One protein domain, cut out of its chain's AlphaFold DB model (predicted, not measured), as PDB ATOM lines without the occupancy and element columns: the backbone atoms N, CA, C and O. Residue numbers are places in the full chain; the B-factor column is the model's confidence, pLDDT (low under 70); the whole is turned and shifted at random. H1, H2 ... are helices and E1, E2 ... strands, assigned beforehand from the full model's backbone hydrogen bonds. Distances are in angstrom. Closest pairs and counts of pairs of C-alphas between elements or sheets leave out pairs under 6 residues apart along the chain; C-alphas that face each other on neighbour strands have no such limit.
ATOM      1  N   VAL A 478     -40.209  24.104  13.735       72.81
ATOM      2  CA  VAL A 478     -41.464  24.643  14.287       72.81
ATOM      3  C   VAL A 478     -42.154  25.527  13.254       72.81
ATOM      4  O   VAL A 478     -41.517  26.374  12.637       72.81
ATOM      5  N   ASP A 479     -43.470  25.372  13.099       70.06
ATOM      6  CA  ASP A 479     -44.286  26.381  12.420       70.06
ATOM      7  C   ASP A 479     -44.472  27.567  13.379       70.06
ATOM      8  O   ASP A 479     -45.221  27.492  14.359       70.06
ATOM      9  N   THR A 480     -43.740  28.653  13.130       70.56
ATOM     10  CA  THR A 480     -43.698  29.837  14.001       70.56
ATOM     11  C   THR A 480     -45.048  30.550  14.116       70.56
ATOM     12  O   THR A 480     -45.222  31.377  15.005       70.56
ATOM     13  N   GLY A 481     -46.036  30.208  13.278       66.94
ATOM     14  CA  GLY A 481     -47.384  30.773  13.337       66.94
ATOM     15  C   GLY A 481     -48.235  30.351  14.544       66.94
ATOM     16  O   GLY A 481     -49.303  30.933  14.738       66.94
ATOM     17  N   SER A 482     -47.811  29.355  15.339       67.88
ATOM     18  CA  SER A 482     -48.576  28.868  16.505       67.88
ATOM     19  C   SER A 482     -47.821  28.777  17.832       67.88
ATOM     20  O   SER A 482     -48.470  28.517  18.842       67.88
ATOM     21  N   ALA A 483     -46.500  28.954  17.836       82.00
ATOM     22  CA  ALA A 483     -45.668  28.853  19.038       82.00
ATOM     23  C   ALA A 483     -45.486  30.218  19.722       82.00
ATOM     24  O   ALA A 483     -45.434  31.251  19.048       82.00
ATOM     25  N   ASP A 484     -45.389  30.232  21.054       89.31
ATOM     26  CA  ASP A 484     -45.154  31.466  21.812       89.31
ATOM     27  C   ASP A 484     -43.656  31.807  21.881       89.31
ATOM     28  O   ASP A 484     -42.833  31.022  22.346       89.31
ATOM     29  N   PHE A 485     -43.315  33.014  21.434       91.06
ATOM     30  CA  PHE A 485     -41.986  33.617  21.554       91.06
ATOM     31  C   PHE A 485     -42.061  35.047  22.126       91.06
ATOM     32  O   PHE A 485     -41.055  35.755  22.149       91.06
ATOM     33  N   ALA A 486     -43.236  35.498  22.584       89.56
ATOM     34  CA  ALA A 486     -43.489  36.897  22.930       89.56
ATOM     35  C   ALA A 486     -42.588  37.402  24.066       89.56
ATOM     36  O   ALA A 486     -42.136  38.542  24.027       89.56
ATOM     37  N   ALA A 487     -42.250  36.538  25.030       92.12
ATOM     38  CA  ALA A 487     -41.358  36.890  26.137       92.12
ATOM     39  C   ALA A 487     -39.958  37.343  25.673       92.12
ATOM     40  O   ALA A 487     -39.330  38.154  26.346       92.12
ATOM     41  N   TYR A 488     -39.481  36.871  24.514       93.88
ATOM     42  CA  TYR A 488     -38.211  37.317  23.937       93.88
ATOM     43  C   TYR A 488     -38.284  38.716  23.313       93.88
ATOM     44  O   TYR A 488     -37.236  39.325  23.102       93.88
ATOM     45  N   GLU A 489     -39.475  39.259  23.020       90.12
ATOM     46  CA  GLU A 489     -39.594  40.644  22.545       90.12
ATOM     47  C   GLU A 489     -39.230  41.640  23.652       90.12
ATOM     48  O   GLU A 489     -38.649  42.678  23.349       90.12
ATOM     49  N   ASP A 490     -39.515  41.329  24.919       89.81
ATOM     50  CA  ASP A 490     -39.291  42.248  26.043       89.81
ATOM     51  C   ASP A 490     -37.878  42.150  26.649       89.81
ATOM     52  O   ASP A 490     -37.453  43.070  27.349       89.81
ATOM     53  N   VAL A 491     -37.108  41.101  26.325       92.56
ATOM     54  CA  VAL A 491     -35.702  40.969  26.749       92.56
ATOM     55  C   VAL A 491     -34.857  42.116  26.185       92.56
ATOM     56  O   VAL A 491     -34.863  42.393  24.986       92.56
ATOM     57  N   ASN A 492     -34.090  42.759  27.057       90.75
ATOM     58  CA  ASN A 492     -33.062  43.734  26.720       90.75
ATOM     59  C   ASN A 492     -31.693  43.051  26.596       90.75
ATOM     60  O   ASN A 492     -31.000  43.251  25.605       90.75
ATOM     61  N   PHE A 493     -31.322  42.202  27.565       92.06
ATOM     62  CA  PHE A 493     -30.086  41.413  27.512       92.06
ATOM     63  C   PHE A 493     -30.067  40.204  28.471       92.06
ATOM     64  O   PHE A 493     -30.922  40.073  29.352       92.06
ATOM     65  N   MET A 494     -29.074  39.317  28.310       92.75
ATOM     66  CA  MET A 494     -28.869  38.132  29.156       92.75
ATOM     67  C   MET A 494     -27.380  37.791  29.322       92.75
ATOM     68  O   MET A 494     -26.748  37.251  28.415       92.75
ATOM     69  N   THR A 495     -26.869  38.036  30.527       89.62
ATOM     70  CA  THR A 495     -25.490  37.770  30.986       89.62
ATOM     71  C   THR A 495     -25.374  36.578  31.946       89.62
ATOM     72  O   THR A 495     -24.273  36.083  32.173       89.62
ATOM     73  N   SER A 496     -26.488  36.078  32.498       91.38
ATOM     74  CA  SER A 496     -26.511  34.798  33.225       91.38
ATOM     75  C   SER A 496     -26.306  33.630  32.261       91.38
ATOM     76  O   SER A 496     -26.784  33.671  31.127       91.38
ATOM     77  N   LYS A 497     -25.690  32.535  32.728       91.31
ATOM     78  CA  LYS A 497     -25.678  31.266  31.983       91.31
ATOM     79  C   LYS A 497     -27.103  30.716  31.798       91.31
ATOM     80  O   LYS A 497     -27.911  30.855  32.723       91.31
ATOM     81  N   PRO A 498     -27.436  30.114  30.640       95.12
ATOM     82  CA  PRO A 498     -28.625  29.276  30.506       95.12
ATOM     83  C   PRO A 498     -28.524  28.039  31.410       95.12
ATOM     84  O   PRO A 498     -27.423  27.586  31.721       95.12
ATOM     85  N   LEU A 499     -29.664  27.458  31.785       95.38
ATOM     86  CA  LEU A 499     -29.730  26.168  32.474       95.38
ATOM     87  C   LEU A 499     -30.695  25.240  31.729       95.38
ATOM     88  O   LEU A 499     -31.824  25.631  31.443       95.38
ATOM     89  N   ILE A 500     -30.270  24.010  31.443       95.56
ATOM     90  CA  ILE A 500     -31.128  22.953  30.892       95.56
ATOM     91  C   ILE A 500     -31.289  21.859  31.947       95.56
ATOM     92  O   ILE A 500     -30.350  21.551  32.673       95.56
ATOM     93  N   GLY A 501     -32.478  21.271  32.027       94.62
ATOM     94  CA  GLY A 501     -32.745  20.082  32.832       94.62
ATOM     95  C   GLY A 501     -34.132  19.522  32.537       94.62
ATOM     96  O   GLY A 501     -34.784  19.947  31.581       94.62
ATOM     97  N   PHE A 502     -34.601  18.577  33.352       94.38
ATOM     98  CA  PHE A 502     -35.911  17.957  33.162       94.38
ATOM     99  C   PHE A 502     -36.755  17.908  34.435       94.38
ATOM    100  O   PHE A 502     -36.260  17.980  35.558       94.38
ATOM    101  N   THR A 503     -38.057  17.758  34.235       94.25
ATOM    102  CA  THR A 503     -39.014  17.296  35.243       94.25
ATOM    103  C   THR A 503     -39.509  15.909  34.845       94.25
ATOM    104  O   THR A 503     -39.541  15.587  33.655       94.25
ATOM    105  N   GLU A 504     -39.875  15.063  35.808       90.31
ATOM    106  CA  GLU A 504     -40.358  13.701  35.546       90.31
ATOM    107  C   GLU A 504     -41.658  13.415  36.315       90.31
ATOM    108  O   GLU A 504     -41.718  13.550  37.538       90.31
ATOM    109  N   THR A 505     -42.720  13.011  35.604       87.69
ATOM    110  CA  THR A 505     -43.985  12.618  36.251       87.69
ATOM    111  C   THR A 505     -43.856  11.276  36.975       87.69
ATOM    112  O   THR A 505     -42.970  10.474  36.683       87.69
ATOM    113  N   SER A 506     -44.818  10.945  37.844       83.25
ATOM    114  CA  SER A 506     -44.901   9.627  38.500       83.25
ATOM    115  C   SER A 506     -44.998   8.426  37.545       83.25
ATOM    116  O   SER A 506     -44.852   7.286  37.983       83.25
ATOM    117  N   GLU A 507     -45.247   8.659  36.253       84.12
ATOM    118  CA  GLU A 507     -45.245   7.634  35.207       84.12
ATOM    119  C   GLU A 507     -43.886   7.490  34.484       84.12
ATOM    120  O   GLU A 507     -43.788   6.688  33.555       84.12
ATOM    121  N   GLY A 508     -42.858   8.261  34.861       83.81
ATOM    122  CA  GLY A 508     -41.557   8.316  34.176       83.81
ATOM    123  C   GLY A 508     -41.547   9.186  32.910       83.81
ATOM    124  O   GLY A 508     -40.656   9.050  32.072       83.81
ATOM    125  N   SER A 509     -42.552  10.049  32.716       86.12
ATOM    126  CA  SER A 509     -42.628  10.937  31.550       86.12
ATOM    127  C   SER A 509     -41.809  12.199  31.795       86.12
ATOM    128  O   SER A 509     -42.136  12.966  32.699       86.12
ATOM    129  N   ARG A 510     -40.789  12.440  30.967       90.25
ATOM    130  CA  ARG A 510     -39.904  13.607  31.088       90.25
ATOM    131  C   ARG A 510     -40.396  14.797  30.277       90.25
ATOM    132  O   ARG A 510     -40.812  14.622  29.133       90.25
ATOM    133  N   THR A 511     -40.278  15.990  30.848       93.81
ATOM    134  CA  THR A 511     -40.367  17.265  30.120       93.81
ATOM    135  C   THR A 511     -39.047  18.000  30.289       93.81
ATOM    136  O   THR A 511     -38.554  18.107  31.410       93.81
ATOM    137  N   TRP A 512     -38.460  18.469  29.190       95.88
ATOM    138  CA  TRP A 512     -37.198  19.207  29.206       95.88
ATOM    139  C   TRP A 512     -37.460  20.710  29.235       95.88
ATOM    140  O   TRP A 512     -38.396  21.197  28.606       95.88
ATOM    141  N   HIS A 513     -36.617  21.429  29.966       97.50
ATOM    142  CA  HIS A 513     -36.762  22.850  30.242       97.50
ATOM    143  C   HIS A 513     -35.454  23.576  29.959       97.50
ATOM    144  O   HIS A 513     -34.385  23.093  30.328       97.50
ATOM    145  N   LEU A 514     -35.564  24.751  29.352       98.19
ATOM    146  CA  LEU A 514     -34.520  25.756  29.242       98.19
ATOM    147  C   LEU A 514     -34.908  26.934  30.140       98.19
ATOM    148  O   LEU A 514     -35.856  27.657  29.834       98.19
ATOM    149  N   LEU A 515     -34.186  27.119  31.241       98.44
ATOM    150  CA  LEU A 515     -34.400  28.212  32.184       98.44
ATOM    151  C   LEU A 515     -33.415  29.350  31.899       98.44
ATOM    152  O   LEU A 515     -32.203  29.141  31.815       98.44
ATOM    153  N   LEU A 516     -33.955  30.559  31.762       98.19
ATOM    154  CA  LEU A 516     -33.224  31.781  31.435       98.19
ATOM    155  C   LEU A 516     -33.499  32.847  32.501       98.19
ATOM    156  O   LEU A 516     -34.642  33.025  32.929       98.19
ATOM    157  N   VAL A 517     -32.455  33.583  32.885       97.44
ATOM    158  CA  VAL A 517     -32.529  34.764  33.758       97.44
ATOM    159  C   VAL A 517     -32.030  35.953  32.949       97.44
ATOM    160  O   VAL A 517     -30.871  35.989  32.544       97.44
ATOM    161  N   THR A 518     -32.925  36.892  32.668       95.88
ATOM    162  CA  THR A 518     -32.730  37.987  31.708       95.88
ATOM    163  C   THR A 518     -33.124  39.325  32.330       95.88
ATOM    164  O   THR A 518     -33.780  39.357  33.374       95.88
ATOM    165  N   ILE A 519     -32.742  40.427  31.687       93.88
ATOM    166  CA  ILE A 519     -33.203  41.776  32.027       93.88
ATOM    167  C   ILE A 519     -34.148  42.258  30.926       93.88
ATOM    168  O   ILE A 519     -33.836  42.088  29.746       93.88
ATOM    169  N   ASP A 520     -35.274  42.870  31.292       92.75
ATOM    170  CA  ASP A 520     -36.200  43.510  30.352       92.75
ATOM    171  C   ASP A 520     -35.832  44.976  30.030       92.75
ATOM    172  O   ASP A 520     -34.839  45.542  30.503       92.75
ATOM    173  N   LYS A 521     -36.618  45.604  29.156       87.56
ATOM    174  CA  LYS A 521     -36.371  46.965  28.641       87.56
ATOM    175  C   LYS A 521     -36.631  48.067  29.663       87.56
ATOM    176  O   LYS A 521     -36.126  49.180  29.516       87.56
ATOM    177  N   GLU A 522     -37.349  47.745  30.728       88.19
ATOM    178  CA  GLU A 522     -37.583  48.586  31.891       88.19
ATOM    179  C   GLU A 522     -36.507  48.392  32.982       88.19
ATOM    180  O   GLU A 522     -36.527  49.103  33.991       88.19
ATOM    181  N   GLY A 523     -35.549  47.476  32.783       89.12
ATOM    182  CA  GLY A 523     -34.472  47.172  33.730       89.12
ATOM    183  C   GLY A 523     -34.895  46.239  34.869       89.12
ATOM    184  O   GLY A 523     -34.265  46.240  35.931       89.12
ATOM    185  N   GLN A 524     -35.971  45.476  34.681       93.44
ATOM    186  CA  GLN A 524     -36.491  44.503  35.637       93.44
ATOM    187  C   GLN A 524     -35.959  43.107  35.311       93.44
ATOM    188  O   GLN A 524     -35.648  42.800  34.161       93.44
ATOM    189  N   TYR A 525     -35.857  42.236  36.314       96.38
ATOM    190  CA  TYR A 525     -35.480  40.847  36.058       96.38
ATOM    191  C   TYR A 525     -36.676  40.073  35.501       96.38
ATOM    192  O   TYR A 525     -37.768  40.089  36.076       96.38
ATOM    193  N   LEU A 526     -36.434  39.334  34.424       96.94
ATOM    194  CA  LEU A 526     -37.385  38.504  33.691       96.94
ATOM    195  C   LEU A 526     -36.856  37.064  33.655       96.94
ATOM    196  O   LEU A 526     -35.717  36.823  33.249       96.94
ATOM    197  N   TRP A 527     -37.674  36.100  34.077       97.88
ATOM    198  CA  TRP A 527     -37.402  34.673  33.897       97.88
ATOM    199  C   TRP A 527     -38.213  34.118  32.726       97.88
ATOM    200  O   TRP A 527     -39.366  34.496  32.505       97.88
ATOM    201  N   ILE A 528     -37.607  33.184  31.995       98.06
ATOM    202  CA  ILE A 528     -38.245  32.434  30.909       98.06
ATOM    203  C   ILE A 528     -37.945  30.949  31.127       98.06
ATOM    204  O   ILE A 528     -36.803  30.574  31.384       98.06
ATOM    205  N   ASN A 529     -38.977  30.116  31.034       97.75
ATOM    206  CA  ASN A 529     -38.900  28.667  30.900       97.75
ATOM    207  C   ASN A 529     -39.390  28.314  29.492       97.75
ATOM    208  O   ASN A 529     -40.554  28.554  29.171       97.75
ATOM    209  N   ALA A 530     -38.507  27.775  28.661       96.62
ATOM    210  CA  ALA A 530     -38.782  27.415  27.275       96.62
ATOM    211  C   ALA A 530     -38.525  25.923  27.016       96.62
ATOM    212  O   ALA A 530     -37.832  25.258  27.787       96.62
ATOM    213  N   ASP A 531     -39.050  25.394  25.914       95.06
ATOM    214  CA  ASP A 531     -38.640  24.091  25.394       95.06
ATOM    215  C   ASP A 531     -37.243  24.220  24.737       95.06
ATOM    216  O   ASP A 531     -37.052  25.030  23.822       95.06
ATOM    217  N   PRO A 532     -36.237  23.441  25.179       96.06
ATOM    218  CA  PRO A 532     -34.861  23.561  24.691       96.06
ATOM    219  C   PRO A 532     -34.663  23.166  23.215       96.06
ATOM    220  O   PRO A 532     -33.699  23.601  22.584       96.06
ATOM    221  N   LEU A 533     -35.543  22.345  22.637       94.25
ATOM    222  CA  LEU A 533     -35.445  21.858  21.256       94.25
ATOM    223  C   LEU A 533     -36.112  22.779  20.231       94.25
ATOM    224  O   LEU A 533     -35.779  22.682  19.045       94.25
ATOM    225  N   THR A 534     -37.050  23.622  20.661       93.00
ATOM    226  CA  THR A 534     -37.856  24.494  19.791       93.00
ATOM    227  C   THR A 534     -37.653  25.985  20.047       93.00
ATOM    228  O   THR A 534     -37.875  26.776  19.128       93.00
ATOM    229  N   GLY A 535     -37.251  26.358  21.266       94.31
ATOM    230  CA  GLY A 535     -37.209  27.738  21.748       94.31
ATOM    231  C   GLY A 535     -38.580  28.287  22.151       94.31
ATOM    232  O   GLY A 535     -38.680  29.466  22.471       94.31
ATOM    233  N   GLU A 536     -39.642  27.475  22.116       93.81
ATOM    234  CA  GLU A 536     -41.000  27.912  22.457       93.81
ATOM    235  C   GLU A 536     -41.123  28.198  23.960       93.81
ATOM    236  O   GLU A 536     -40.736  27.379  24.794       93.81
ATOM    237  N   VAL A 537     -41.685  29.353  24.315       94.69
ATOM    238  CA  VAL A 537     -41.901  29.767  25.703       94.69
ATOM    239  C   VAL A 537     -43.019  28.929  26.321       94.69
ATOM    240  O   VAL A 537     -44.176  29.011  25.918       94.69
ATOM    241  N   LEU A 538     -42.684  28.156  27.355       94.38
ATOM    242  CA  LEU A 538     -43.657  27.426  28.166       94.38
ATOM    243  C   LEU A 538     -44.286  28.378  29.188       94.38
ATOM    244  O   LEU A 538     -45.506  28.500  29.277       94.38
ATOM    245  N   THR A 539     -43.449  29.075  29.962       95.75
ATOM    246  CA  THR A 539     -43.875  30.114  30.909       95.75
ATOM    247  C   THR A 539     -42.826  31.212  31.043       95.75
ATOM    248  O   THR A 539     -41.630  30.979  30.888       95.75
ATOM    249  N   SER A 540     -43.261  32.421  31.382       96.44
ATOM    250  CA  SER A 540     -42.377  33.551  31.677       96.44
ATOM    251  C   SER A 540     -43.003  34.497  32.701       96.44
ATOM    252  O   SER A 540     -44.193  34.405  33.026       96.44
ATOM    253  N   GLY A 541     -42.195  35.421  33.216       95.81
ATOM    254  CA  GLY A 541     -42.661  36.542  34.026       95.81
ATOM    255  C   GLY A 541     -41.519  37.263  34.730       95.81
ATOM    256  O   GLY A 541     -40.383  36.801  34.746       95.81
ATOM    257  N   ASN A 542     -41.812  38.402  35.353       96.44
ATOM    258  CA  ASN A 542     -40.809  39.097  36.153       96.44
ATOM    259  C   ASN A 542     -40.544  38.381  37.488       96.44
ATOM    260  O   ASN A 542     -41.408  37.680  38.037       96.44
ATOM    261  N   PHE A 543     -39.352  38.591  38.045       96.12
ATOM    262  CA  PHE A 543     -39.083  38.257  39.440       96.12
ATOM    263  C   PHE A 543     -39.850  39.228  40.344       96.12
ATOM    264  O   PHE A 543     -39.833  40.444  40.154       96.12
ATOM    265  N   VAL A 544     -40.559  38.672  41.324       92.62
ATOM    266  CA  VAL A 544     -41.386  39.432  42.268       92.62
ATOM    267  C   VAL A 544     -40.728  39.443  43.639       92.62
ATOM    268  O   VAL A 544     -40.206  38.411  44.075       92.62
ATOM    269  N   GLY A 545     -40.804  40.575  44.337       86.88
ATOM    270  CA  GLY A 545     -40.432  40.643  45.743       86.88
ATOM    271  C   GLY A 545     -41.369  39.833  46.657       86.88
ATOM    272  O   GLY A 545     -42.235  39.071  46.210       86.88
ATOM    273  N   PHE A 546     -41.230  40.009  47.971       85.12
ATOM    274  CA  PHE A 546     -42.191  39.479  48.940       85.12
ATOM    275  C   PHE A 546     -43.583  40.109  48.748       85.12
ATOM    276  O   PHE A 546     -43.765  41.076  48.010       85.12
ATOM    277  N   GLN A 547     -44.617  39.552  49.384       80.81
ATOM    278  CA  GLN A 547     -46.007  39.938  49.108       80.81
ATOM    279  C   GLN A 547     -46.268  41.448  49.314       80.81
ATOM    280  O   GLN A 547     -46.393  41.919  50.443       80.81
ATOM    281  N   GLY A 548     -46.444  42.178  48.207       78.62
ATOM    282  CA  GLY A 548     -46.691  43.626  48.191       78.62
ATOM    283  C   GLY A 548     -45.463  44.490  47.875       78.62
ATOM    284  O   GLY A 548     -45.608  45.706  47.773       78.62
ATOM    285  N   GLU A 549     -44.287  43.887  47.696       84.75
ATOM    286  CA  GLU A 549     -43.096  44.538  47.140       84.75
ATOM    287  C   GLU A 549     -43.251  44.789  45.623       84.75
ATOM    288  O   GLU A 549     -44.086  44.150  44.970       84.75
ATOM    289  N   PRO A 550     -42.479  45.733  45.046       87.00
ATOM    290  CA  PRO A 550     -42.374  45.887  43.597       87.00
ATOM    291  C   PRO A 550     -41.744  44.653  42.922       87.00
ATOM    292  O   PRO A 550     -41.332  43.686  43.567       87.00
ATOM    293  N   LEU A 551     -41.679  44.704  41.591       91.38
ATOM    294  CA  LEU A 551     -40.866  43.783  40.800       91.38
ATOM    295  C   LEU A 551     -39.382  44.012  41.114       91.38
ATOM    296  O   LEU A 551     -38.982  45.126  41.458       91.38
ATOM    297  N   GLU A 552     -38.580  42.952  41.035       93.12
ATOM    298  CA  GLU A 552     -37.133  43.075  41.195       93.12
ATOM    299  C   GLU A 552     -36.550  43.811  39.989       93.12
ATOM    300  O   GLU A 552     -36.779  43.418  38.843       93.12
ATOM    301  N   CYS A 553     -35.739  44.832  40.252       91.06
ATOM    302  CA  CYS A 553     -35.040  45.592  39.221       91.06
ATOM    303  C   CYS A 553     -33.536  45.632  39.467       91.06
ATOM    304  O   CYS A 553     -33.071  45.459  40.603       91.06
ATOM    305  N   LEU A 554     -32.787  45.919  38.400       87.50
ATOM    306  CA  LEU A 554     -31.391  46.330  38.493       87.50
ATOM    307  C   LEU A 554     -31.243  47.443  39.549       87.50
ATOM    308  O   LEU A 554     -32.090  48.343  39.614       87.50
ATOM    309  N   PRO A 555     -30.186  47.420  40.380       78.75
ATOM    310  CA  PRO A 555     -29.936  48.498  41.327       78.75
ATOM    311  C   PRO A 555     -29.758  49.821  40.578       78.75
ATOM    312  O   PRO A 555     -29.006  49.899  39.608       78.75
ATOM    313  N   GLY A 556     -30.452  50.870  41.021       65.31
ATOM    314  CA  GLY A 556     -30.320  52.190  40.407       65.31
ATOM    315  C   GLY A 556     -28.923  52.780  40.616       65.31
ATOM    316  O   GLY A 556     -28.317  52.585  41.669       65.31
ATOM    317  N   GLU A 557     -28.438  53.559  39.646       57.34
ATOM    318  CA  GLU A 557     -27.155  54.265  39.745       57.34
ATOM    319  C   GLU A 557     -27.141  55.256  40.935       57.34
ATOM    320  O   GLU A 557     -27.552  56.415  40.799       57.34
ATOM    321  N   ASP A 558     -26.624  54.869  42.114       48.62
ATOM    322  CA  ASP A 558     -26.286  55.856  43.156       48.62
ATOM    323  C   ASP A 558     -24.990  56.583  42.772       48.62
ATOM    324  O   ASP A 558     -23.895  56.309  43.274       48.62
ATOM    325  N   THR A 559     -25.173  57.572  41.894       42.09
ATOM    326  CA  THR A 559     -24.205  58.562  41.380       42.09
ATOM    327  C   THR A 559     -23.323  59.253  42.433       42.09
ATOM    328  O   THR A 559     -22.445  60.041  42.085       42.09
ATOM    329  N   ARG A 560     -23.538  59.005  43.732       43.62
ATOM    330  CA  ARG A 560     -22.741  59.547  44.844       43.62
ATOM    331  C   ARG A 560     -21.698  58.572  45.397       43.62
ATOM    332  O   ARG A 560     -20.922  58.985  46.261       43.62
ATOM    333  N   ARG A 561     -21.709  57.298  44.988       48.09
ATOM    334  CA  ARG A 561     -20.788  56.254  45.490       48.09
ATOM    335  C   ARG A 561     -20.288  55.281  44.432       48.09
ATOM    336  O   ARG A 561     -19.242  54.680  44.639       48.09
ATOM    337  N   ILE A 562     -21.013  55.139  43.330       47.75
ATOM    338  CA  ILE A 562     -20.677  54.232  42.238       47.75
ATOM    339  C   ILE A 562     -20.318  55.088  41.006       47.75
ATOM    340  O   ILE A 562     -20.948  56.135  40.813       47.75
ATOM    341  N   PRO A 563     -19.311  54.716  40.186       43.84
ATOM    342  CA  PRO A 563     -19.032  55.402  38.926       43.84
ATOM    343  C   PRO A 563     -20.283  55.494  38.037       43.84
ATOM    344  O   PRO A 563     -21.058  54.546  37.946       43.84
ATOM    345  N   SER A 564     -20.478  56.628  37.361       39.56
ATOM    346  CA  SER A 564     -21.553  56.793  36.372       39.56
ATOM    347  C   SER A 564     -21.399  55.778  35.235       39.56
ATOM    348  O   SER A 564     -20.303  55.693  34.676       39.56
ATOM    349  N   GLY A 565     -22.465  55.064  34.861       50.03
ATOM    350  CA  GLY A 565     -22.422  53.980  33.874       50.03
ATOM    351  C   GLY A 565     -22.167  52.585  34.460       50.03
ATOM    352  O   GLY A 565     -21.877  51.654  33.709       50.03
ATOM    353  N   PHE A 566     -22.239  52.407  35.783       59.34
ATOM    354  CA  PHE A 566     -22.090  51.094  36.415       59.34
ATOM    355  C   PHE A 566     -23.395  50.288  36.343       59.34
ATOM    356  O   PHE A 566     -24.316  50.483  37.134       59.34
ATOM    357  N   ASN A 567     -23.448  49.340  35.410       70.31
ATOM    358  CA  ASN A 567     -24.477  48.303  35.368       70.31
ATOM    359  C   ASN A 567     -24.012  47.090  36.193       70.31
ATOM    360  O   ASN A 567     -22.984  46.497  35.869       70.31
ATOM    361  N   HIS A 568     -24.772  46.697  37.220       76.62
ATOM    362  CA  HIS A 568     -24.443  45.547  38.072       76.62
ATOM    363  C   HIS A 568     -24.272  44.236  37.282       76.62
ATOM    364  O   HIS A 568     -23.371  43.466  37.600       76.62
ATOM    365  N   GLU A 569     -25.042  44.012  36.212       83.56
ATOM    366  CA  GLU A 569     -24.905  42.811  35.372       83.56
ATOM    367  C   GLU A 569     -23.612  42.779  34.538       83.56
ATOM    368  O   GLU A 569     -23.142  41.701  34.199       83.56
ATOM    369  N   ASN A 570     -23.001  43.936  34.249       78.62
ATOM    370  CA  ASN A 570     -21.723  44.038  33.517       78.62
ATOM    371  C   ASN A 570     -20.497  43.774  34.425       78.62
ATOM    372  O   ASN A 570     -19.358  43.834  33.974       78.62
ATOM    373  N   TRP A 571     -20.694  43.583  35.731       77.31
ATOM    374  CA  TRP A 571     -19.598  43.387  36.693       77.31
ATOM    375  C   TRP A 571     -19.799  42.137  37.545       77.31
ATOM    376  O   TRP A 571     -18.867  41.368  37.745       77.31
ATOM    377  N   TYR A 572     -21.025  41.920  38.016       81.50
ATOM    378  CA  TYR A 572     -21.412  40.794  38.858       81.50
ATOM    379  C   TYR A 572     -22.710  40.172  38.330       81.50
ATOM    380  O   TYR A 572     -23.750  40.318  38.978       81.50
ATOM    381  N   PRO A 573     -22.697  39.557  37.128       87.19
ATOM    382  CA  PRO A 573     -23.930  39.085  36.520       87.19
ATOM    383  C   PRO A 573     -24.698  38.083  37.384       87.19
ATOM    384  O   PRO A 573     -24.127  37.380  38.220       87.19
ATOM    385  N   SER A 574     -26.007  37.995  37.157       92.38
ATOM    386  CA  SER A 574     -26.854  37.012  37.832       92.38
ATOM    387  C   SER A 574     -26.349  35.576  37.604       92.38
ATOM    388  O   SER A 574     -25.688  35.263  36.607       92.38
ATOM    389  N   ARG A 575     -26.647  34.690  38.558       92.81
ATOM    390  CA  ARG A 575     -26.241  33.276  38.553       92.81
ATOM    391  C   ARG A 575     -27.456  32.375  38.737       92.81
ATOM    392  O   ARG A 575     -28.347  32.688  39.529       92.81
ATOM    393  N   ILE A 576     -27.458  31.232  38.059       94.06
ATOM    394  CA  ILE A 576     -28.464  30.171  38.182       94.06
ATOM    395  C   ILE A 576     -27.770  28.811  38.302       94.06
ATOM    396  O   ILE A 576     -26.758  28.567  37.645       94.06
ATOM    397  N   LEU A 577     -28.314  27.933  39.142       91.38
ATOM    398  CA  LEU A 577     -27.796  26.590  39.388       91.38
ATOM    399  C   LEU A 577     -28.949  25.638  39.732       91.38
ATOM    400  O   LEU A 577     -29.792  25.973  40.559       91.38
ATOM    401  N   ALA A 578     -28.976  24.447  39.130       89.94
ATOM    402  CA  ALA A 578     -29.710  23.310  39.686       89.94
ATOM    403  C   ALA A 578     -28.812  22.624  40.722       89.94
ATOM    404  O   ALA A 578     -27.688  22.241  40.396       89.94
ATOM    405  N   ALA A 579     -29.277  22.502  41.964       84.38
ATOM    406  CA  ALA A 579     -28.536  21.778  42.987       84.38
ATOM    407  C   ALA A 579     -28.542  20.271  42.700       84.38
ATOM    408  O   ALA A 579     -29.493  19.730  42.131       84.38
ATOM    409  N   TYR A 580     -27.474  19.589  43.121       71.31
ATOM    410  CA  TYR A 580     -27.408  18.133  43.066       71.31
ATOM    411  C   TYR A 580     -28.545  17.534  43.924       71.31
ATOM    412  O   TYR A 580     -28.713  17.974  45.061       71.31
ATOM    413  N   PRO A 581     -29.333  16.551  43.446       65.56
ATOM    414  CA  PRO A 581     -30.454  16.007  44.213       65.56
ATOM    415  C   PRO A 581     -29.989  15.331  45.511       65.56
ATOM    416  O   PRO A 581     -28.962  14.658  45.543       65.56
ATOM    417  N   GLY A 582     -30.768  15.437  46.590       60.62
ATOM    418  CA  GLY A 582     -30.489  14.697  47.830       60.62
ATOM    419  C   GLY A 582     -30.363  13.174  47.619       60.62
ATOM    420  O   GLY A 582     -30.815  12.639  46.607       60.62
ATOM    421  N   GLU A 583     -29.755  12.479  48.588       58.41
ATOM    422  CA  GLU A 583     -29.368  11.056  48.525       58.41
ATOM    423  C   GLU A 583     -30.345  10.150  47.739       58.41
ATOM    424  O   GLU A 583     -31.494   9.938  48.130       58.41
ATOM    425  N   GLY A 584     -29.864   9.579  46.626       56.72
ATOM    426  CA  GLY A 584     -30.620   8.639  45.789       56.72
ATOM    427  C   GLY A 584     -31.704   9.259  44.893       56.72
ATOM    428  O   GLY A 584     -32.450   8.510  44.261       56.72
ATOM    429  N   GLY A 585     -31.812  10.589  44.833       66.94
ATOM    430  CA  GLY A 585     -32.739  11.299  43.954       66.94
ATOM    431  C   GLY A 585     -32.295  11.349  42.486       66.94
ATOM    432  O   GLY A 585     -31.110  11.270  42.165       66.94
ATOM    433  N   LEU A 586     -33.269  11.512  41.586       79.44
ATOM    434  CA  LEU A 586     -33.021  11.869  40.185       79.44
ATOM    435  C   LEU A 586     -32.644  13.359  40.083       79.44
ATOM    436  O   LEU A 586     -33.194  14.150  40.851       79.44
ATOM    437  N   PRO A 587     -31.797  13.773  39.120       83.81
ATOM    438  CA  PRO A 587     -31.439  15.176  38.887       83.81
ATOM    439  C   PRO A 587     -32.558  15.932  38.148       83.81
ATOM    440  O   PRO A 587     -32.371  16.479  37.062       83.81
ATOM    441  N   VAL A 588     -33.756  15.915  38.731       90.50
ATOM    442  CA  VAL A 588     -34.904  16.709  38.291       90.50
ATOM    443  C   VAL A 588     -34.780  18.149  38.783       90.50
ATOM    444  O   VAL A 588     -34.141  18.426  39.796       90.50
ATOM    445  N   LEU A 589     -35.449  19.078  38.103       93.38
ATOM    446  CA  LEU A 589     -35.487  20.494  38.475       93.38
ATOM    447  C   LEU A 589     -36.417  20.759  39.681       93.38
ATOM    448  O   LEU A 589     -37.409  21.476  39.558       93.38
ATOM    449  N   SER A 590     -36.124  20.164  40.842       90.62
ATOM    450  CA  SER A 590     -36.785  20.459  42.129       90.62
ATOM    451  C   SER A 590     -36.080  21.555  42.932       90.62
ATOM    452  O   SER A 590     -36.728  22.324  43.638       90.62
ATOM    453  N   ASP A 591     -34.757  21.651  42.801       90.50
ATOM    454  CA  ASP A 591     -33.895  22.493  43.633       90.50
ATOM    455  C   ASP A 591     -33.083  23.467  42.760       90.50
ATOM    456  O   ASP A 591     -31.851  23.495  42.787       90.50
ATOM    457  N   VAL A 592     -33.769  24.267  41.935       95.38
ATOM    458  CA  VAL A 592     -33.118  25.343  41.168       95.38
ATOM    459  C   VAL A 592     -32.996  26.584  42.043       95.38
ATOM    460  O   VAL A 592     -33.976  27.041  42.629       95.38
ATOM    461  N   TYR A 593     -31.805  27.169  42.094       96.69
ATOM    462  CA  TYR A 593     -31.502  28.393  42.822       96.69
ATOM    463  C   TYR A 593     -31.023  29.486  41.873       96.69
ATOM    464  O   TYR A 593     -30.316  29.223  40.899       96.69
ATOM    465  N   ILE A 594     -31.409  30.728  42.162       97.81
ATOM    466  CA  ILE A 594     -31.059  31.909  41.366       97.81
ATOM    467  C   ILE A 594     -30.581  33.006  42.317       97.81
ATOM    468  O   ILE A 594     -31.274  33.335  43.280       97.81
ATOM    469  N   TYR A 595     -29.417  33.584  42.033       95.94
ATOM    470  CA  TYR A 595     -28.846  34.700  42.781       95.94
ATOM    471  C   TYR A 595     -28.678  35.891  41.836       95.94
ATOM    472  O   TYR A 595     -27.859  35.857  40.917       95.94
ATOM    473  N   LEU A 596     -29.506  36.917  42.030       95.06
ATOM    474  CA  LEU A 596     -29.571  38.086  41.158       95.06
ATOM    475  C   LEU A 596     -28.466  39.103  41.479       95.06
ATOM    476  O   LEU A 596     -28.047  39.238  42.634       95.06
ATOM    477  N   SER A 597     -28.052  39.896  40.487       89.94
ATOM    478  CA  SER A 597     -27.034  40.950  40.669       89.94
ATOM    479  C   SER A 597     -27.492  42.139  41.544       89.94
ATOM    480  O   SER A 597     -26.686  42.984  41.947       89.94
ATOM    481  N   ASN A 598     -28.773  42.174  41.933       89.25
ATOM    482  CA  ASN A 598     -29.303  43.045  42.987       89.25
ATOM    483  C   ASN A 598     -29.238  42.431  44.402       89.25
ATOM    484  O   ASN A 598     -29.805  42.996  45.335       89.25
ATOM    485  N   GLY A 599     -28.545  41.302  44.582       90.38
ATOM    486  CA  GLY A 599     -28.366  40.647  45.879       90.38
ATOM    487  C   GLY A 599     -29.568  39.823  46.352       90.38
ATOM    488  O   GLY A 599     -29.558  39.353  47.490       90.38
ATOM    489  N   THR A 600     -30.599  39.631  45.527       94.31
ATOM    490  CA  THR A 600     -31.771  38.817  45.886       94.31
ATOM    491  C   THR A 600     -31.578  37.348  45.515       94.31
ATOM    492  O   THR A 600     -31.133  37.026  44.414       94.31
ATOM    493  N   PHE A 601     -31.943  36.444  46.428       96.25
ATOM    494  CA  PHE A 601     -31.811  34.996  46.265       96.25
ATOM    495  C   PHE A 601     -33.181  34.301  46.187       96.25
ATOM    496  O   PHE A 601     -34.077  34.562  46.998       96.25
ATOM    497  N   TYR A 602     -33.329  33.395  45.223       97.38
ATOM    498  CA  TYR A 602     -34.560  32.689  44.860       97.38
ATOM    499  C   TYR A 602     -34.359  31.169  44.825       97.38
ATOM    500  O   TYR A 602     -33.266  30.686  44.537       97.38
ATOM    501  N   SER A 603     -35.451  30.426  45.022       95.75
ATOM    502  CA  SER A 603     -35.580  28.998  44.684       95.75
ATOM    503  C   SER A 603     -36.732  28.756  43.707       95.75
ATOM    504  O   SER A 603     -37.730  29.481  43.742       95.75
ATOM    505  N   TRP A 604     -36.645  27.709  42.890       95.75
ATOM    506  CA  TRP A 604     -37.663  27.306  41.924       95.75
ATOM    507  C   TRP A 604     -37.729  25.771  41.836       95.75
ATOM    508  O   TRP A 604     -36.794  25.124  41.376       95.75
ATOM    509  N   ASP A 605     -38.851  25.205  42.282       94.25
ATOM    510  CA  ASP A 605     -39.214  23.796  42.079       94.25
ATOM    511  C   ASP A 605     -40.162  23.719  40.879       94.25
ATOM    512  O   ASP A 605     -41.237  24.321  40.903       94.25
ATOM    513  N   LEU A 606     -39.758  23.016  39.822       94.56
ATOM    514  CA  LEU A 606     -40.577  22.741  38.644       94.56
ATOM    515  C   LEU A 606     -41.154  21.319  38.662       94.56
ATOM    516  O   LEU A 606     -42.136  21.057  37.962       94.56
ATOM    517  N   ASN A 607     -40.566  20.392  39.424       91.06
ATOM    518  CA  ASN A 607     -40.856  18.962  39.328       91.06
ATOM    519  C   ASN A 607     -42.212  18.574  39.937       91.06
ATOM    520  O   ASN A 607     -42.816  17.583  39.532       91.06
ATOM    521  N   GLY A 608     -42.745  19.378  40.860       83.88
ATOM    522  CA  GLY A 608     -44.087  19.188  41.422       83.88
ATOM    523  C   GLY A 608     -45.268  19.427  40.459       83.88
ATOM    524  O   GLY A 608     -46.416  19.365  40.903       83.88
ATOM    525  N   TYR A 609     -45.032  19.732  39.176       90.06
ATOM    526  CA  TYR A 609     -46.058  20.160  38.217       90.06
ATOM    527  C   TYR A 609     -46.114  19.297  36.945       90.06
ATOM    528  O   TYR A 609     -45.096  18.890  36.396       90.06
ATOM    529  N   ASP A 610     -47.330  19.047  36.445       89.12
ATOM    530  CA  ASP A 610     -47.557  18.308  35.199       89.12
ATOM    531  C   ASP A 610     -47.493  19.248  33.985       89.12
ATOM    532  O   ASP A 610     -48.498  19.821  33.549       89.12
ATOM    533  N   TRP A 611     -46.293  19.385  33.420       91.75
ATOM    534  CA  TRP A 611     -46.009  20.248  32.270       91.75
ATOM    535  C   TRP A 611     -46.715  19.837  30.964       91.75
ATOM    536  O   TRP A 611     -46.670  20.587  29.995       91.75
ATOM    537  N   ARG A 612     -47.468  18.724  30.934       84.44
ATOM    538  CA  ARG A 612     -48.391  18.406  29.823       84.44
ATOM    539  C   ARG A 612     -49.573  19.384  29.732       84.44
ATOM    540  O   ARG A 612     -50.250  19.421  28.706       84.44
ATOM    541  N   TYR A 613     -49.845  20.149  30.795       85.25
ATOM    542  CA  TYR A 613     -51.005  21.039  30.919       85.25
ATOM    543  C   TYR A 613     -50.614  22.446  31.397       85.25
ATOM    544  O   TYR A 613     -51.187  22.961  32.362       85.25
ATOM    545  N   VAL A 614     -49.636  23.056  30.718       86.50
ATOM    546  CA  VAL A 614     -49.108  24.393  31.036       86.50
ATOM    547  C   VAL A 614     -50.232  25.431  31.172       86.50
ATOM    548  O   VAL A 614     -51.139  25.518  30.344       86.50
ATOM    549  N   GLY A 615     -50.182  26.224  32.243       83.69
ATOM    550  CA  GLY A 615     -51.192  27.230  32.554       83.69
ATOM    551  C   GLY A 615     -50.825  28.092  33.762       83.69
ATOM    552  O   GLY A 615     -49.736  27.991  34.321       83.69
ATOM    553  N   SER A 616     -51.760  28.933  34.208       83.25
ATOM    554  CA  SER A 616     -51.525  29.987  35.213       83.25
ATOM    555  C   SER A 616     -51.166  29.512  36.632       83.25
ATOM    556  O   SER A 616     -50.916  30.342  37.505       83.25
ATOM    557  N   THR A 617     -51.147  28.200  36.876       87.69
ATOM    558  CA  THR A 617     -50.717  27.578  38.138       87.69
ATOM    559  C   THR A 617     -49.336  26.926  38.049       87.69
ATOM    560  O   THR A 617     -48.945  26.244  38.993       87.69
ATOM    561  N   ALA A 618     -48.622  27.081  36.930       92.44
ATOM    562  CA  ALA A 618     -47.259  26.587  36.784       92.44
ATOM    563  C   ALA A 618     -46.325  27.215  37.845       92.44
ATOM    564  O   ALA A 618     -46.503  28.390  38.196       92.44
ATOM    565  N   PRO A 619     -45.335  26.468  38.370       93.88
ATOM    566  CA  PRO A 619     -44.398  26.993  39.352       93.88
ATOM    567  C   PRO A 619     -43.568  28.156  38.811       93.88
ATOM    568  O   PRO A 619     -43.182  28.177  37.642       93.88
ATOM    569  N   LYS A 620     -43.233  29.090  39.701       94.19
ATOM    570  CA  LYS A 620     -42.421  30.280  39.417       94.19
ATOM    571  C   LYS A 620     -41.359  30.482  40.505       94.19
ATOM    572  O   LYS A 620     -41.582  30.015  41.631       94.19
ATOM    573  N   PRO A 621     -40.264  31.214  40.227       96.38
ATOM    574  CA  PRO A 621     -39.264  31.552  41.233       96.38
ATOM    575  C   PRO A 621     -39.888  32.178  42.486       96.38
ATOM    576  O   PRO A 621     -40.733  33.073  42.411       96.38
ATOM    577  N   SER A 622     -39.455  31.700  43.649       94.12
ATOM    578  CA  SER A 622     -39.903  32.142  44.970       94.12
ATOM    579  C   SER A 622     -38.734  32.729  45.758       94.12
ATOM    580  O   SER A 622     -37.716  32.068  45.958       94.12
ATOM    581  N   LYS A 623     -38.880  33.989  46.177       95.50
ATOM    582  CA  LYS A 623     -37.862  34.764  46.900       95.50
ATOM    583  C   LYS A 623     -37.591  34.155  48.276       95.50
ATOM    584  O   LYS A 623     -38.538  33.862  49.006       95.50
ATOM    585  N   ILE A 624     -36.318  33.999  48.640       94.62
ATOM    586  CA  ILE A 624     -35.896  33.500  49.958       94.62
ATOM    587  C   ILE A 624     -35.397  34.651  50.837       94.62
ATOM    588  O   ILE A 624     -35.885  34.813  51.953       94.62
ATOM    589  N   PHE A 625     -34.449  35.459  50.348       92.75
ATOM    590  CA  PHE A 625     -33.892  36.607  51.076       92.75
ATOM    591  C   PHE A 625     -33.205  37.622  50.149       92.75
ATOM    592  O   PHE A 625     -32.883  37.310  49.005       92.75
ATOM    593  N   ASN A 626     -32.920  38.810  50.687       91.00
ATOM    594  CA  ASN A 626     -32.007  39.805  50.110       91.00
ATOM    595  C   ASN A 626     -30.668  39.820  50.869       91.00
ATOM    596  O   ASN A 626     -30.669  39.648  52.092       91.00
ATOM    597  N   VAL A 627     -29.550  40.109  50.196       88.44
ATOM    598  CA  VAL A 627     -28.237  40.349  50.823       88.44
ATOM    599  C   VAL A 627     -27.756  41.776  50.563       88.44
ATOM    600  O   VAL A 627     -27.625  42.208  49.418       88.44
ATOM    601  N   TYR A 628     -27.435  42.496  51.640       85.06
ATOM    602  CA  TYR A 628     -26.941  43.874  51.603       85.06
ATOM    603  C   TYR A 628     -25.631  44.035  52.373       85.06
ATOM    604  O   TYR A 628     -25.427  43.419  53.424       85.06
TER     605      TYR A 628
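AT A GLANCE: This is residues 478 to 628 of the 841 residues of an uncharacterized protein of Synergistaceae bacterium (UniProt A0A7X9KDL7). Little regular structure: two antiparallel sheets stand partly face to face, E6 nearest E2 and E3, with the short helix H1 over strand E4 on the first sheet's far face and residues 559 to 564 sticking out. The printed part has 151 residues, 56 in named elements, mostly strand: one helix, then nine strands. It is compact, radius of gyration of the C-alphas 16.4 A, spanning 57 by 44 by 28 A.

IN THESE COORDINATES: Find C-alpha 487 at (-41.358, 36.890, 26.137), where H1, residues 487-490, begins. Read on through E1, 491-493; E2, 499-504; E3, 510-520, 30.1 A long; E4, 525-530; E5, 537-542; E6, 575-578; E7, 592-595; E8, 600-604; and E9, 622-628, ending at (-26.941, 43.874, 51.603).

HOW THE PARTS SIT: E2 E3 E4 E5 and E6 E7 E8 E9 are meanders, each strand the antiparallel neighbour of the one before; look for N 516 and O 528, 2.9 A, and N 594 and O 602, 3.0 A. E1 pairs with E3. H1, too short for O i to N i+4 pairs, is over E4. The closest C-alphas of E2 and E6, Leu 499 and Ile 576, are 7.1 A apart.

THE WHOLE: The printed part has no cut. Links E5-E6, E6-E7 and E8-E9 are long; pLDDT is under 70 at 481-482, 556-566 and 581-585.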